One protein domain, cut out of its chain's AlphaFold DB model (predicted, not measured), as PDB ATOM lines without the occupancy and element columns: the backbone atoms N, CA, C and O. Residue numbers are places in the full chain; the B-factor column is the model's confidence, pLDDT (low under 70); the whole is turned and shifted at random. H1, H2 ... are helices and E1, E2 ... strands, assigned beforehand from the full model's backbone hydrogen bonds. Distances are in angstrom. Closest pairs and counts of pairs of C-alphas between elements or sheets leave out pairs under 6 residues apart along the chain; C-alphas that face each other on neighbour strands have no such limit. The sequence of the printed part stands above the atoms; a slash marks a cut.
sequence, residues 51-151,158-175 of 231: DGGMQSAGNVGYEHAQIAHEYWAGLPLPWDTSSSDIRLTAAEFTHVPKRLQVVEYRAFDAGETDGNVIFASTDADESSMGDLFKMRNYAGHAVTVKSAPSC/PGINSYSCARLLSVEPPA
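This is residues 51 to 151 and 158 to 175 of the 231 residues of an uncharacterized protein of Streptomyces sp. 5112.2 (UniProt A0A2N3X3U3). Little of this domain is regular structure: a strongly twisted antiparallel sheet, E3 - E6 - E1 - E4, with long loops, an antiparallel pair E2 - E5 toward one end, and short H1 off the sheet. The printed part has 119 residues, one named helix and six named strands in the order H1 E1 E2 E3 E4 E5 E6, mostly strand, with under half in named elements. It is compact, radius of gyration of the C-alphas 15.5 A, spanning 52 by 31 by 25 A.

E3, residues 100 to 109, is 26.1 A long and bends by 61 degrees at residue 103. E6, 162 to 170, is 25.6 A, ending at C-alpha (107.295, 249.869, 146.777). E1 is 70 to 74, E4 119 to 121, E2 86 to 88, E5 143 to 145. H1, 54 to 57, begins at C-alpha (124.926, 262.845, 132.126).

Within hydrogen-bond range are N 108 and O 163 of E3 and E6, 2.8 A; N 73 and O 166 of E1 and E6, 2.8 A; N 72 and O 120 of E1 and E4, 2.8 A; N 88 and O 143 of E2 and E5, 2.8 A. H1 is not on the four-strand sheet; too short for an O i to N i+4 pair, it has its 1 O i to N i+3 pair within range.

C-alphas 149 and 175 are farthest apart, 54.3 A. Residues 152 to 157 are cut out, a 9.8 A gap between C-alphas 151 and 158. The link E4 to E5 is long, 21 residues. Low pLDDT, under 70, includes 124 to 131 and 158 to 166.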
ATOM      1  N   ASP A  51     130.801 254.322 130.712       83.06
ATOM      2  CA  ASP A  51     130.562 255.566 131.441       83.06
ATOM      3  C   ASP A  51     129.063 255.859 131.460       83.06
ATOM      4  O   ASP A  51     128.366 255.687 130.465       83.06
ATOM      5  N   GLY A  52     128.532 256.262 132.609       76.19
ATOM      6  CA  GLY A  52     127.092 256.466 132.767       76.19
ATOM      7  C   GLY A  52     126.568 257.790 132.186       76.19
ATOM      8  O   GLY A  52     125.367 258.068 132.262       76.19
ATOM      9  N   GLY A  53     127.447 258.628 131.627       77.00
ATOM     10  CA  GLY A  53     127.114 259.900 130.995       77.00
ATOM     11  C   GLY A  53     126.397 260.878 131.929       77.00
ATOM     12  O   GLY A  53     126.402 260.737 133.152       77.00
ATOM     13  N   MET A  54     125.709 261.867 131.350       73.12
ATOM     14  CA  MET A  54     124.926 262.845 132.126       73.12
ATOM     15  C   MET A  54     123.776 262.211 132.926       73.12
ATOM     16  O   MET A  54     123.350 262.775 133.930       73.12
ATOM     17  N   GLN A  55     123.268 261.047 132.504       72.00
ATOM     18  CA  GLN A  55     122.175 260.359 133.198       72.00
ATOM     19  C   GLN A  55     122.625 259.723 134.515       72.00
ATOM     20  O   GLN A  55     121.812 259.593 135.425       72.00
ATOM     21  N   SER A  56     123.910 259.384 134.652       74.75
ATOM     22  CA  SER A  56     124.454 258.832 135.900       74.75
ATOM     23  C   SER A  56     124.423 259.801 137.082       74.75
ATOM     24  O   SER A  56     124.409 259.363 138.227       74.75
ATOM     25  N   ALA A  57     124.369 261.108 136.810       72.50
ATOM     26  CA  ALA A  57     124.252 262.153 137.822       72.50
ATOM     27  C   ALA A  57     122.793 262.578 138.088       72.50
ATOM     28  O   ALA A  57     122.544 263.441 138.931       72.50
ATOM     29  N   GLY A  58     121.828 262.022 137.350       69.25
ATOM     30  CA  GLY A  58     120.424 262.413 137.423       69.25
ATOM     31  C   GLY A  58     119.657 261.680 138.522       69.25
ATOM     32  O   GLY A  58     119.806 260.476 138.709       69.25
ATOM     33  N   ASN A  59     118.761 262.396 139.201       74.19
ATOM     34  CA  ASN A  59     117.733 261.770 140.028       74.19
ATOM     35  C   ASN A  59     116.527 261.436 139.147       74.19
ATOM     36  O   ASN A  59     115.874 262.337 138.621       74.19
ATOM     37  N   VAL A  60     116.217 260.148 139.004       70.62
ATOM     38  CA  VAL A  60     114.972 259.691 138.380       70.62
ATOM     39  C   VAL A  60     113.943 259.454 139.478       70.62
ATOM     40  O   VAL A  60     114.196 258.716 140.429       70.62
ATOM     41  N   GLY A  61     112.780 260.089 139.362       74.25
ATOM     42  CA  GLY A  61     111.709 259.953 140.339       74.25
ATOM     43  C   GLY A  61     110.346 260.278 139.750       74.25
ATOM     44  O   GLY A  61     110.235 260.906 138.699       74.25
ATOM     45  N   TYR A  62     109.307 259.849 140.459       77.12
ATOM     46  CA  TYR A  62     107.919 260.114 140.110       77.12
ATOM     47  C   TYR A  62     107.180 260.601 141.349       77.12
ATOM     48  O   TYR A  62     107.013 259.858 142.315       77.12
ATOM     49  N   GLU A  63     106.749 261.865 141.331       80.56
ATOM     50  CA  GLU A  63     106.103 262.513 142.483       80.56
ATOM     51  C   GLU A  63     104.780 261.843 142.884       80.56
ATOM     52  O   GLU A  63     104.312 262.007 144.009       80.56
ATOM     53  N   HIS A  64     104.188 261.067 141.976       80.56
ATOM     54  CA  HIS A  64     102.940 260.342 142.195       80.56
ATOM     55  C   HIS A  64     103.151 258.841 142.441       80.56
ATOM     56  O   HIS A  64     102.193 258.074 142.344       80.56
ATOM     57  N   ALA A  65     104.378 258.404 142.750       82.44
ATOM     58  CA  ALA A  65     104.633 257.022 143.140       82.44
ATOM     59  C   ALA A  65     103.912 256.690 144.458       82.44
ATOM     60  O   ALA A  65     103.991 257.428 145.442       82.44
ATOM     61  N   GLN A  66     103.207 255.565 144.473       85.38
ATOM     62  CA  GLN A  66     102.384 255.093 145.579       85.38
ATOM     63  C   GLN A  66     103.003 253.839 146.199       85.38
ATOM     64  O   GLN A  66     103.668 253.042 145.536       85.38
ATOM     65  N   ILE A  67     102.783 253.664 147.500       87.38
ATOM     66  CA  ILE A  67     103.192 252.448 148.206       87.38
ATOM     67  C   ILE A  67     102.315 251.288 147.729       87.38
ATOM     68  O   ILE A  67     101.122 251.481 147.521       87.38
ATOM     69  N   ALA A  68     102.898 250.094 147.616       86.50
ATOM     70  CA  ALA A  68     102.251 248.875 147.130       86.50
ATOM     71  C   ALA A  68     101.821 248.918 145.652       86.50
ATOM     72  O   ALA A  68     101.023 248.088 145.231       86.50
ATOM     73  N   HIS A  69     102.387 249.842 144.869       86.38
ATOM     74  CA  HIS A  69     102.270 249.865 143.412       86.38
ATOM     75  C   HIS A  69     103.601 249.519 142.740       86.38
ATOM     76  O   HIS A  69     104.683 249.694 143.323       86.38
ATOM     77  N   GLU A  70     103.495 249.024 141.509       88.50
ATOM     78  CA  GLU A  70     104.624 248.655 140.668       88.50
ATOM     79  C   GLU A  70     104.913 249.725 139.615       88.50
ATOM     80  O   GLU A  70     104.023 250.349 139.032       88.50
ATOM     81  N   TYR A  71     106.201 249.927 139.361       86.69
ATOM     82  CA  TYR A  71     106.681 250.930 138.425       86.69
ATOM     83  C   TYR A  71     107.821 250.375 137.593       86.69
ATOM     84  O   TYR A  71     108.718 249.718 138.117       86.69
ATOM     85  N   TRP A  72     107.830 250.692 136.305       86.44
ATOM     86  CA  TRP A  72     109.014 250.561 135.471       86.44
ATOM     87  C   TRP A  72     109.905 251.782 135.670       86.44
ATOM     88  O   TRP A  72     109.464 252.913 135.484       86.44
ATOM     89  N   ALA A  73     111.163 251.548 136.018       85.44
ATOM     90  CA  ALA A  73     112.207 252.559 136.068       85.44
ATOM     91  C   ALA A  73     113.260 252.245 135.002       85.44
ATOM     92  O   ALA A  73     113.809 251.137 134.971       85.44
ATOM     93  N   GLY A  74     113.536 253.220 134.139       83.94
ATOM     94  CA  GLY A  74     114.653 253.144 133.209       83.94
ATOM     95  C   GLY A  74     115.968 253.300 133.949       83.94
ATOM     96  O   GLY A  74     116.124 254.203 134.774       83.94
ATOM     97  N   LEU A  75     116.919 252.420 133.661       81.88
ATOM     98  CA  LEU A  75     118.274 252.571 134.163       81.88
ATOM     99  C   LEU A  75     119.049 253.581 133.314       81.88
ATOM    100  O   LEU A  75     118.788 253.689 132.110       81.88
ATOM    101  N   PRO A  76     120.014 254.303 133.918       75.19
ATOM    102  CA  PRO A  76     120.939 255.133 133.163       75.19
ATOM    103  C   PRO A  76     121.562 254.326 132.032       75.19
ATOM    104  O   PRO A  76     121.946 253.171 132.232       75.19
ATOM    105  N   LEU A  77     121.653 254.930 130.854       76.38
ATOM    106  CA  LEU A  77     122.213 254.272 129.686       76.38
ATOM    107  C   LEU A  77     123.712 254.506 129.685       76.38
ATOM    108  O   LEU A  77     124.139 255.632 129.410       76.38
ATOM    109  N   PRO A  78     124.522 253.487 130.009       77.06
ATOM    110  CA  PRO A  78     125.945 253.659 129.876       77.06
ATOM    111  C   PRO A  78     126.286 253.834 128.394       77.06
ATOM    112  O   PRO A  78     125.601 253.312 127.511       77.06
ATOM    113  N   TRP A  79     127.361 254.556 128.120       76.94
ATOM    114  CA  TRP A  79     127.984 254.606 126.810       76.94
ATOM    115  C   TRP A  79     129.354 253.932 126.874       76.94
ATOM    116  O   TRP A  79     130.047 253.981 127.891       76.94
ATOM    117  N   ASP A  80     129.708 253.250 125.786       82.94
ATOM    118  CA  ASP A  80     130.994 252.577 125.641       82.94
ATOM    119  C   ASP A  80     132.092 253.611 125.376       82.94
ATOM    120  O   ASP A  80     132.050 254.343 124.383       82.94
ATOM    121  N   THR A  81     133.060 253.682 126.283       85.06
ATOM    122  CA  THR A  81     134.222 254.577 126.193       85.06
ATOM    123  C   THR A  81     135.458 253.870 125.654       85.06
ATOM    124  O   THR A  81     136.513 254.488 125.474       85.06
ATOM    125  N   SER A  82     135.364 252.562 125.433       84.25
ATOM    126  CA  SER A  82     136.493 251.749 125.033       84.25
ATOM    127  C   SER A  82     136.782 251.878 123.536       84.25
ATOM    128  O   SER A  82     135.949 252.262 122.716       84.25
ATOM    129  N   SER A  83     138.014 251.546 123.161       84.75
ATOM    130  CA  SER A  83     138.459 251.552 121.765       84.75
ATOM    131  C   SER A  83     138.193 250.227 121.038       84.75
ATOM    132  O   SER A  83     138.781 249.985 119.985       84.75
ATOM    133  N   SER A  84     137.412 249.320 121.625       86.50
ATOM    134  CA  SER A  84     137.206 247.956 121.127       86.50
ATOM    135  C   SER A  84     135.833 247.444 121.519       86.50
ATOM    136  O   SER A  84     135.370 247.773 122.596       86.50
ATOM    137  N   ASP A  85     135.225 246.575 120.716       86.75
ATOM    138  CA  ASP A  85     133.944 245.961 121.071       86.75
ATOM    139  C   ASP A  85     133.943 245.384 122.497       86.75
ATOM    140  O   ASP A  85     134.825 244.601 122.872       86.75
ATOM    141  N   ILE A  86     132.905 245.712 123.261       85.00
ATOM    142  CA  ILE A  86     132.681 245.160 124.597       85.00
ATOM    143  C   ILE A  86     131.504 244.198 124.586       85.00
ATOM    144  O   ILE A  86     130.569 244.307 123.791       85.00
ATOM    145  N   ARG A  87     131.537 243.230 125.500       86.56
ATOM    146  CA  ARG A  87     130.471 242.247 125.660       86.56
ATOM    147  C   ARG A  87     129.834 242.403 127.030       86.56
ATOM    148  O   ARG A  87     130.468 242.120 128.042       86.56
ATOM    149  N   LEU A  88     128.571 242.805 127.043       82.56
ATOM    150  CA  LEU A  88     127.743 242.816 128.239       82.56
ATOM    151  C   LEU A  88     127.275 241.386 128.484       82.56
ATOM    152  O   LEU A  88     126.572 240.816 127.655       82.56
ATOM    153  N   THR A  89     127.719 240.773 129.575       84.94
ATOM    154  CA  THR A  89     127.396 239.374 129.907       84.94
ATOM    155  C   THR A  89     126.360 239.259 131.015       84.94
ATOM    156  O   THR A  89     125.603 238.293 131.035       84.94
ATOM    157  N   ALA A  90     126.324 240.235 131.919       82.62
ATOM    158  CA  ALA A  90     125.392 240.309 133.030       82.62
ATOM    159  C   ALA A  90     125.226 241.764 133.487       82.62
ATOM    160  O   ALA A  90     126.095 242.604 133.250       82.62
ATOM    161  N   ALA A  91     124.112 242.032 134.162       81.31
ATOM    162  CA  ALA A  91     123.858 243.258 134.901       81.31
ATOM    163  C   ALA A  91     123.170 242.877 136.214       81.31
ATOM    164  O   ALA A  91     122.331 241.973 136.232       81.31
ATOM    165  N   GLU A  92     123.530 243.547 137.301       82.50
ATOM    166  CA  GLU A  92     122.959 243.291 138.619       82.50
ATOM    167  C   GLU A  92     122.784 244.584 139.414       82.50
ATOM    168  O   GLU A  92     123.529 245.550 139.248       82.50
ATOM    169  N   PHE A  93     121.798 244.586 140.308       83.12
ATOM    170  CA  PHE A  93     121.654 245.631 141.312       83.12
ATOM    171  C   PHE A  93     122.527 245.288 142.513       83.12
ATOM    172  O   PHE A  93     122.197 244.394 143.290       83.12
ATOM    173  N   THR A  94     123.613 246.030 142.701       84.00
ATOM    174  CA  THR A  94     124.489 245.867 143.871       84.00
ATOM    175  C   THR A  94     123.857 246.422 145.150       84.00
ATOM    176  O   THR A  94     124.161 245.967 146.253       84.00
ATOM    177  N   HIS A  95     122.946 247.390 145.016       86.19
ATOM    178  CA  HIS A  95     122.223 247.986 146.130       86.19
ATOM    179  C   HIS A  95     120.780 248.324 145.744       86.19
ATOM    180  O   HIS A  95     120.538 249.089 144.813       86.19
ATOM    181  N   VAL A  96     119.820 247.802 146.510       86.25
ATOM    182  CA  VAL A  96     118.405 248.189 146.436       86.25
ATOM    183  C   VAL A  96     118.023 248.814 147.782       86.25
ATOM    184  O   VAL A  96     118.216 248.169 148.819       86.25
ATOM    185  N   PRO A  97     117.509 250.059 147.813       83.94
ATOM    186  CA  PRO A  97     117.125 250.710 149.057       83.94
ATOM    187  C   PRO A  97     116.124 249.886 149.871       83.94
ATOM    188  O   PRO A  97     115.216 249.252 149.335       83.94
ATOM    189  N   LYS A  98     116.238 249.955 151.202       85.31
ATOM    190  CA  LYS A  98     115.261 249.330 152.107       85.31
ATOM    191  C   LYS A  98     113.857 249.854 151.785       85.31
ATOM    192  O   LYS A  98     113.672 251.073 151.785       85.31
ATOM    193  N   ARG A  99     112.883 248.941 151.642       86.38
ATOM    194  CA  ARG A  99     111.471 249.183 151.244       86.38
ATOM    195  C   ARG A  99     111.218 249.283 149.737       86.38
ATOM    196  O   ARG A  99     110.103 249.593 149.328       86.38
ATOM    197  N   LEU A 100     112.220 248.988 148.917       87.50
ATOM    198  CA  LEU A 100     112.026 248.689 147.504       87.50
ATOM    199  C   LEU A 100     112.344 247.223 147.242       87.50
ATOM    200  O   LEU A 100     113.232 246.642 147.868       87.50
ATOM    201  N   GLN A 101     111.624 246.649 146.292       89.31
ATOM    202  CA  GLN A 101     111.890 245.325 145.763       89.31
ATOM    203  C   GLN A 101     111.973 245.412 144.243       89.31
ATOM    204  O   GLN A 101     111.075 245.949 143.602       89.31
ATOM    205  N   VAL A 102     113.039 244.867 143.662       90.12
ATOM    206  CA  VAL A 102     113.098 244.621 142.218       90.12
ATOM    207  C   VAL A 102     112.332 243.327 141.965       90.12
ATOM    208  O   VAL A 102     112.745 242.271 142.445       90.12
ATOM    209  N   VAL A 103     111.199 243.410 141.271       90.06
ATOM    210  CA  VAL A 103     110.369 242.233 140.956       90.06
ATOM    211  C   VAL A 103     110.696 241.659 139.583       90.06
ATOM    212  O   VAL A 103     110.545 240.461 139.365       90.06
ATOM    213  N   GLU A 104     111.189 242.490 138.663       87.94
ATOM    214  CA  GLU A 104     111.589 242.053 137.330       87.94
ATOM    215  C   GLU A 104     112.668 242.964 136.746       87.94
ATOM    216  O   GLU A 104     112.695 244.168 137.002       87.94
ATOM    217  N   TYR A 105     113.534 242.384 135.921       87.94
ATOM    218  CA  TYR A 105     114.504 243.110 135.118       87.94
ATOM    219  C   TYR A 105     114.344 242.738 133.645       87.94
ATOM    220  O   TYR A 105     114.277 241.554 133.298       87.94
ATOM    221  N   ARG A 106     114.297 243.752 132.780       87.25
ATOM    222  CA  ARG A 106     114.237 243.590 131.329       87.25
ATOM    223  C   ARG A 106     115.276 244.461 130.643       87.25
ATOM    224  O   ARG A 106     115.539 245.579 131.076       87.25
ATOM    225  N   ALA A 107     115.828 243.955 129.550       86.00
ATOM    226  CA  ALA A 107     116.637 244.737 128.626       86.00
ATOM    227  C   ALA A 107     115.997 244.694 127.236       86.00
ATOM    228  O   ALA A 107     115.541 243.637 126.811       86.00
ATOM    229  N   PHE A 108     115.962 245.821 126.541       82.44
ATOM    230  CA  PHE A 108     115.316 246.009 125.243       82.44
ATOM    231  C   PHE A 108     116.301 246.635 124.262       82.44
ATOM    232  O   PHE A 108     117.175 247.387 124.689       82.44
ATOM    233  N   ASP A 109     116.163 246.361 122.966       78.12
ATOM    234  CA  ASP A 109     116.947 247.074 121.956       78.12
ATOM    235  C   ASP A 109     116.377 248.482 121.752       78.12
ATOM    236  O   ASP A 109     115.168 248.675 121.644       78.12
ATOM    237  N   ALA A 110     117.247 249.479 121.680       74.38
ATOM    238  CA  ALA A 110     116.838 250.855 121.524       74.38
ATOM    239  C   ALA A 110     116.191 251.196 120.193       74.38
ATOM    240  O   ALA A 110     115.364 252.106 120.130       74.38
ATOM    241  N   GLY A 111     116.576 250.484 119.141       75.62
ATOM    242  CA  GLY A 111     115.931 250.566 117.840       75.62
ATOM    243  C   GLY A 111     114.547 249.919 117.819       75.62
ATOM    244  O   GLY A 111     113.804 250.158 116.874       75.62
ATOM    245  N   GLU A 112     114.196 249.122 118.835       75.81
ATOM    246  CA  GLU A 112     112.887 248.468 118.969       75.81
ATOM    247  C   GLU A 112     111.914 249.249 119.874       75.81
ATOM    248  O   GLU A 112     110.740 248.895 119.960       75.81
ATOM    249  N   THR A 113     112.374 250.307 120.546       72.94
ATOM    250  CA  THR A 113     111.541 251.136 121.435       72.94
ATOM    251  C   THR A 113     111.278 252.516 120.835       72.94
ATOM    252  O   THR A 113     112.189 253.129 120.279       72.94
ATOM    253  N   ASP A 114     110.097 253.081 121.085       71.50
ATOM    254  CA  ASP A 114     109.733 254.454 120.686       71.50
ATOM    255  C   ASP A 114     110.360 255.556 121.574       71.50
ATOM    256  O   ASP A 114     109.871 256.685 121.641       71.50
ATOM    257  N   GLY A 115     111.455 255.249 122.274       71.62
ATOM    258  CA  GLY A 115     112.193 256.185 123.118       71.62
ATOM    259  C   GLY A 115     112.585 255.612 124.477       71.62
ATOM    260  O   GLY A 115     112.429 254.425 124.758       71.62
ATOM    261  N   ASN A 116     113.106 256.489 125.338       69.44
ATOM    262  CA  ASN A 116     113.634 256.100 126.642       69.44
ATOM    263  C   ASN A 116     112.517 256.129 127.677       69.44
ATOM    264  O   ASN A 116     112.011 257.198 128.030       69.44
ATOM    265  N   VAL A 117     112.193 254.969 128.232       72.69
ATOM    266  CA  VAL A 117     111.392 254.896 129.451       72.69
ATOM    267  C   VAL A 117     112.236 255.461 130.583       72.69
ATOM    268  O   VAL A 117     113.275 254.902 130.910       72.69
ATOM    269  N   ILE A 118     111.814 256.575 131.176       72.38
ATOM    270  CA  ILE A 118     112.473 257.129 132.368       72.38
ATOM    271  C   ILE A 118     111.808 256.545 133.613       72.38
ATOM    272  O   ILE A 118     112.463 255.937 134.457       72.38
ATOM    273  N   PHE A 119     110.487 256.679 133.702       74.88
ATOM    274  CA  PHE A 119     109.692 256.109 134.776       74.88
ATOM    275  C   PHE A 119     108.234 256.004 134.337       74.88
ATOM    276  O   PHE A 119     107.713 256.965 133.768       74.88
ATOM    277  N   ALA A 120     107.558 254.893 134.621       78.19
ATOM    278  CA  ALA A 120     106.110 254.827 134.451       78.19
ATOM    279  C   ALA A 120     105.437 253.743 135.295       78.19
ATOM    280  O   ALA A 120     106.050 252.760 135.706       78.19
ATOM    281  N   SER A 121     104.151 253.963 135.561       79.81
ATOM    282  CA  SER A 121     103.287 253.016 136.267       79.81
ATOM    283  C   SER A 121     103.029 251.777 135.415       79.81
ATOM    284  O   SER A 121     102.848 251.894 134.203       79.81
ATOM    285  N   THR A 122     102.959 250.605 136.043       78.00
ATOM    286  CA  THR A 122     102.455 249.388 135.381       78.00
ATOM    287  C   THR A 122     100.949 249.427 135.155       78.00
ATOM    288  O   THR A 122     100.449 248.702 134.304       78.00
ATOM    289  N   ASP A 123     100.244 250.266 135.916       73.44
ATOM    290  CA  ASP A 123      98.782 250.375 135.903       73.44
ATOM    291  C   ASP A 123      98.282 251.429 134.899       73.44
ATOM    292  O   ASP A 123      97.078 251.673 134.803       73.44
ATOM    293  N   ALA A 124      99.197 252.108 134.196       64.50
ATOM    294  CA  ALA A 124      98.835 253.022 133.119       64.50
ATOM    295  C   ALA A 124      98.211 252.239 131.953       64.50
ATOM    296  O   ALA A 124      98.528 251.071 131.727       64.50
ATOM    297  N   ASP A 125      97.304 252.885 131.227       61.22
ATOM    298  CA  ASP A 125      96.688 252.327 130.030       61.22
ATOM    299  C   ASP A 125      97.759 251.868 129.025       61.22
ATOM    300  O   ASP A 125      98.779 252.533 128.837       61.22
ATOM    301  N   GLU A 126      97.524 250.728 128.359       54.75
ATOM    302  CA  GLU A 126      98.472 250.106 127.410       54.75
ATOM    303  C   GLU A 126      98.968 251.078 126.314       54.75
ATOM    304  O   GLU A 126     100.017 250.861 125.709       54.75
ATOM    305  N   SER A 127      98.238 252.172 126.077       54.44
ATOM    306  CA  SER A 127      98.567 253.261 125.154       54.44
ATOM    307  C   SER A 127      99.720 254.173 125.587       54.44
ATOM    308  O   SER A 127     100.283 254.848 124.726       54.44
ATOM    309  N   SER A 128     100.074 254.247 126.875       56.75
ATOM    310  CA  SER A 128     101.071 255.212 127.380       56.75
ATOM    311  C   SER A 128     102.494 254.648 127.458       56.75
ATOM    312  O   SER A 128     103.460 255.411 127.442       56.75
ATOM    313  N   MET A 129     102.633 253.330 127.573       58.56
ATOM    314  CA  MET A 129     103.902 252.611 127.654       58.56
ATOM    315  C   MET A 129     103.828 251.492 126.633       58.56
ATOM    316  O   MET A 129     103.401 250.388 126.962       58.56
ATOM    317  N   GLY A 130     104.179 251.819 125.386       58.12
ATOM    318  CA  GLY A 130     104.127 250.893 124.260       58.12
ATOM    319  C   GLY A 130     104.696 249.539 124.659       58.12
ATOM    320  O   GLY A 130     105.872 249.439 124.972       58.12
ATOM    321  N   ASP A 131     103.814 248.551 124.745       69.56
ATOM    322  CA  ASP A 131     104.011 247.111 124.894       69.56
ATOM    323  C   ASP A 131     105.369 246.571 125.402       69.56
ATOM    324  O   ASP A 131     105.842 245.534 124.934       69.56
ATOM    325  N   LEU A 132     106.000 247.193 126.408       73.75
ATOM    326  CA  LEU A 132     107.273 246.725 126.993       73.75
ATOM    327  C   LEU A 132     107.167 245.269 127.476       73.75
ATOM    328  O   LEU A 132     108.141 244.514 127.531       73.75
ATOM    329  N   PHE A 133     105.946 244.859 127.817       78.25
ATOM    330  CA  PHE A 133     105.606 243.495 128.185       78.25
ATOM    331  C   PHE A 133     105.693 242.511 127.011       78.25
ATOM    332  O   PHE A 133     106.080 241.360 127.237       78.25
ATOM    333  N   LYS A 134     105.387 242.947 125.785       82.38
ATOM    334  CA  LYS A 134     105.465 242.153 124.546       82.38
ATOM    335  C   LYS A 134     106.797 242.313 123.809       82.38
ATOM    336  O   LYS A 134     107.111 241.484 122.957       82.38
ATOM    337  N   MET A 135     107.592 243.327 124.148       81.69
ATOM    338  CA  MET A 135     108.940 243.493 123.609       81.69
ATOM    339  C   MET A 135     109.866 242.350 124.026       81.69
ATOM    340  O   MET A 135     109.743 241.756 125.105       81.69
ATOM    341  N   ARG A 136     110.833 242.055 123.155       86.75
ATOM    342  CA  ARG A 136     111.818 241.012 123.410       86.75
ATOM    343  C   ARG A 136     112.705 241.415 124.582       86.75
ATOM    344  O   ARG A 136     113.376 242.439 124.545       86.75
ATOM    345  N   ASN A 137     112.746 240.559 125.597       87.50
ATOM    346  CA  ASN A 137     113.662 240.723 126.713       87.50
ATOM    347  C   ASN A 137     115.038 240.127 126.370       87.50
ATOM    348  O   ASN A 137     115.163 238.922 126.158       87.50
ATOM    349  N   TYR A 138     116.065 240.968 126.347       84.56
ATOM    350  CA  TYR A 138     117.468 240.609 126.151       84.56
ATOM    351  C   TYR A 138     118.226 240.383 127.474       84.56
ATOM    352  O   TYR A 138     119.414 240.062 127.453       84.56
ATOM    353  N   ALA A 139     117.575 240.519 128.634       84.88
ATOM    354  CA  ALA A 139     118.205 240.253 129.925       84.88
ATOM    355  C   ALA A 139     118.724 238.808 130.010       84.88
ATOM    356  O   ALA A 139     118.062 237.866 129.580       84.88
ATOM    357  N   GLY A 140     119.924 238.631 130.569       84.06
ATOM    358  CA  GLY A 140     120.582 237.323 130.675       84.06
ATOM    359  C   GLY A 140     121.193 236.806 129.367       84.06
ATOM    360  O   GLY A 140     121.853 235.766 129.374       84.06
ATOM    361  N   HIS A 141     121.033 237.525 128.255       84.44
ATOM    362  CA  HIS A 141     121.719 237.228 127.006       84.44
ATOM    363  C   HIS A 141     122.946 238.117 126.860       84.44
ATOM    364  O   HIS A 141     122.894 239.320 127.102       84.44
ATOM    365  N   ALA A 142     124.060 237.523 126.439       85.06
ATOM    366  CA  ALA A 142     125.253 238.309 126.204       85.06
ATOM    367  C   ALA A 142     125.088 239.155 124.933       85.06
ATOM    368  O   ALA A 142     124.848 238.602 123.857       85.06
ATOM    369  N   VAL A 143     125.270 240.467 125.058       81.88
ATOM    370  CA  VAL A 143     125.130 241.436 123.965       81.88
ATOM    371  C   VAL A 143     126.488 242.061 123.672       81.88
ATOM    372  O   VAL A 143     127.214 242.450 124.588       81.88
ATOM    373  N   THR A 144     126.848 242.143 122.392       83.62
ATOM    374  CA  THR A 144     128.055 242.851 121.953       83.62
ATOM    375  C   THR A 144     127.698 244.290 121.621       83.62
ATOM    376  O   THR A 144     126.890 244.534 120.726       83.62
ATOM    377  N   VAL A 145     128.347 245.227 122.298       78.88
ATOM    378  CA  VAL A 145     128.313 246.648 121.968       78.88
ATOM    379  C   VAL A 145     129.499 246.939 121.061       78.88
ATOM    380  O   VAL A 145     130.628 246.536 121.346       78.88
ATOM    381  N   LYS A 146     129.227 247.593 119.934       80.62
ATOM    382  CA  LYS A 146     130.264 247.990 118.985       80.62
ATOM    383  C   LYS A 146     130.930 249.272 119.451       80.62
ATOM    384  O   LYS A 146     130.226 250.235 119.749       80.62
ATOM    385  N   SER A 147     132.260 249.300 119.430       75.12
ATOM    386  CA  SER A 147     132.990 250.525 119.744       75.12
ATOM    387  C   SER A 147     132.686 251.600 118.701       75.12
ATOM    388  O   SER A 147     132.845 251.374 117.495       75.12
ATOM    389  N   ALA A 148     132.281 252.780 119.159       61.66
ATOM    390  CA  ALA A 148     132.194 253.970 118.327       61.66
ATOM    391  C   ALA A 148     133.598 254.463 117.942       61.66
ATOM    392  O   ALA A 148     134.463 254.557 118.814       61.66
ATOM    393  N   PRO A 149     133.843 254.898 116.693       53.53
ATOM    394  CA  PRO A 149     134.941 255.820 116.437       53.53
ATOM    395  C   PRO A 149     134.723 257.071 117.301       53.53
ATOM    396  O   PRO A 149     133.621 257.617 117.322       53.53
ATOM    397  N   SER A 150     135.760 257.503 118.026       49.00
ATOM    398  CA  SER A 150     135.742 258.666 118.925       49.00
ATOM    399  C   SER A 150     134.974 259.861 118.338       49.00
ATOM    400  O   SER A 150     135.168 260.176 117.163       49.00
ATOM    401  N   CYS A 151     134.191 260.560 119.168       44.12
ATOM    402  CA  CYS A 151     133.285 261.685 118.865       44.12
ATOM    403  C   CYS A 151     133.878 262.925 118.139       44.12
ATOM    404  O   CYS A 151     133.256 263.984 118.135       44.12
ATOM    405  N   PRO A 158     127.449 255.790 117.665       52.78
ATOM    406  CA  PRO A 158     126.689 254.560 117.806       52.78
ATOM    407  C   PRO A 158     126.483 254.343 119.304       52.78
ATOM    408  O   PRO A 158     127.409 254.028 120.045       52.78
ATOM    409  N   GLY A 159     125.272 254.653 119.761       49.38
ATOM    410  CA  GLY A 159     124.883 254.434 121.138       49.38
ATOM    411  C   GLY A 159     124.828 252.941 121.413       49.38
ATOM    412  O   GLY A 159     124.665 252.124 120.502       49.38
ATOM    413  N   ILE A 160     124.914 252.586 122.689       53.38
ATOM    414  CA  ILE A 160     124.407 251.298 123.133       53.38
ATOM    415  C   ILE A 160     122.922 251.299 122.782       53.38
ATOM    416  O   ILE A 160     122.131 252.004 123.406       53.38
ATOM    417  N   ASN A 161     122.540 250.534 121.759       55.88
ATOM    418  CA  ASN A 161     121.140 250.340 121.412       55.88
ATOM    419  C   ASN A 161     120.482 249.390 122.423       55.88
ATOM    420  O   ASN A 161     119.794 248.462 122.036       55.88
ATOM    421  N   SER A 162     120.754 249.513 123.717       57.62
ATOM    422  CA  SER A 162     120.179 248.633 124.729       57.62
ATOM    423  C   SER A 162     119.662 249.471 125.881       57.62
ATOM    424  O   SER A 162     120.436 250.042 126.646       57.62
ATOM    425  N   TYR A 163     118.341 249.534 126.000       62.66
ATOM    426  CA  TYR A 163     117.659 250.064 127.168       62.66
ATOM    427  C   TYR A 163     117.550 248.974 128.222       62.66
ATOM    428  O   TYR A 163     117.293 247.816 127.914       62.66
ATOM    429  N   SER A 164     117.736 249.339 129.483       60.72
ATOM    430  CA  SER A 164     117.507 248.437 130.609       60.72
ATOM    431  C   SER A 164     116.453 249.047 131.515       60.72
ATOM    432  O   SER A 164     116.552 250.216 131.881       60.72
ATOM    433  N   CYS A 165     115.429 248.271 131.850       64.75
ATOM    434  CA  CYS A 165     114.331 248.678 132.712       64.75
ATOM    435  C   CYS A 165     114.198 247.689 133.868       64.75
ATOM    436  O   CYS A 165     114.280 246.473 133.685       64.75
ATOM    437  N   ALA A 166     113.933 248.206 135.061       68.38
ATOM    438  CA  ALA A 166     113.560 247.391 136.205       68.38
ATOM    439  C   ALA A 166     112.133 247.697 136.629       68.38
ATOM    440  O   ALA A 166     111.738 248.859 136.715       68.38
ATOM    441  N   ARG A 167     111.378 246.643 136.920       75.00
ATOM    442  CA  ARG A 167     110.087 246.748 137.583       75.00
ATOM    443  C   ARG A 167     110.332 246.732 139.082       75.00
ATOM    444  O   ARG A 167     110.890 245.774 139.627       75.00
ATOM    445  N   LEU A 168     109.956 247.823 139.726       74.38
ATOM    446  CA  LEU A 168     110.150 248.084 141.139       74.38
ATOM    447  C   LEU A 168     108.800 248.067 141.843       74.38
ATOM    448  O   LEU A 168     107.863 248.725 141.404       74.38
ATOM    449  N   LEU A 169     108.734 247.363 142.964       73.38
ATOM    450  CA  LEU A 169     107.614 247.383 143.889       73.38
ATOM    451  C   LEU A 169     108.007 248.191 145.130       73.38
ATOM    452  O   LEU A 169     109.041 247.933 145.759       73.38
ATOM    453  N   SER A 170     107.173 249.163 145.498       74.62
ATOM    454  CA  SER A 170     107.295 249.869 146.777       74.62
ATOM    455  C   SER A 170     106.618 249.059 147.882       74.62
ATOM    456  O   SER A 170     105.411 248.834 147.826       74.62
ATOM    457  N   VAL A 171     107.370 248.618 148.892       64.19
ATOM    458  CA  VAL A 171     106.873 247.704 149.935       64.19
ATOM    459  C   VAL A 171     106.764 248.429 151.281       64.19
ATOM    460  O   VAL A 171     107.781 248.822 151.842       64.19
ATOM    461  N   GLU A 172     105.521 248.578 151.762       62.62
ATOM    462  CA  GLU A 172     105.033 249.063 153.075       62.62
ATOM    463  C   GLU A 172     105.642 250.344 153.719       62.62
ATOM    464  O   GLU A 172     106.856 250.569 153.750       62.62
ATOM    465  N   PRO A 173     104.812 251.183 154.383       51.59
ATOM    466  CA  PRO A 173     105.319 252.132 155.369       51.59
ATOM    467  C   PRO A 173     105.763 251.375 156.640       51.59
ATOM    468  O   PRO A 173     105.183 250.345 156.977       51.59
ATOM    469  N   PRO A 174     106.769 251.863 157.394       46.50
ATOM    470  CA  PRO A 174     107.197 251.197 158.623       46.50
ATOM    471  C   PRO A 174     106.021 251.043 159.591       46.50
ATOM    472  O   PRO A 174     105.223 251.970 159.752       46.50
ATOM    473  N   ALA A 175     105.956 249.894 160.272       46.75
ATOM    474  CA  ALA A 175     104.964 249.656 161.311       46.75
ATOM    475  C   ALA A 175     104.932 250.844 162.294       46.75
ATOM    476  O   ALA A 175     105.997 251.312 162.727       46.75
TER     477      ALA A 175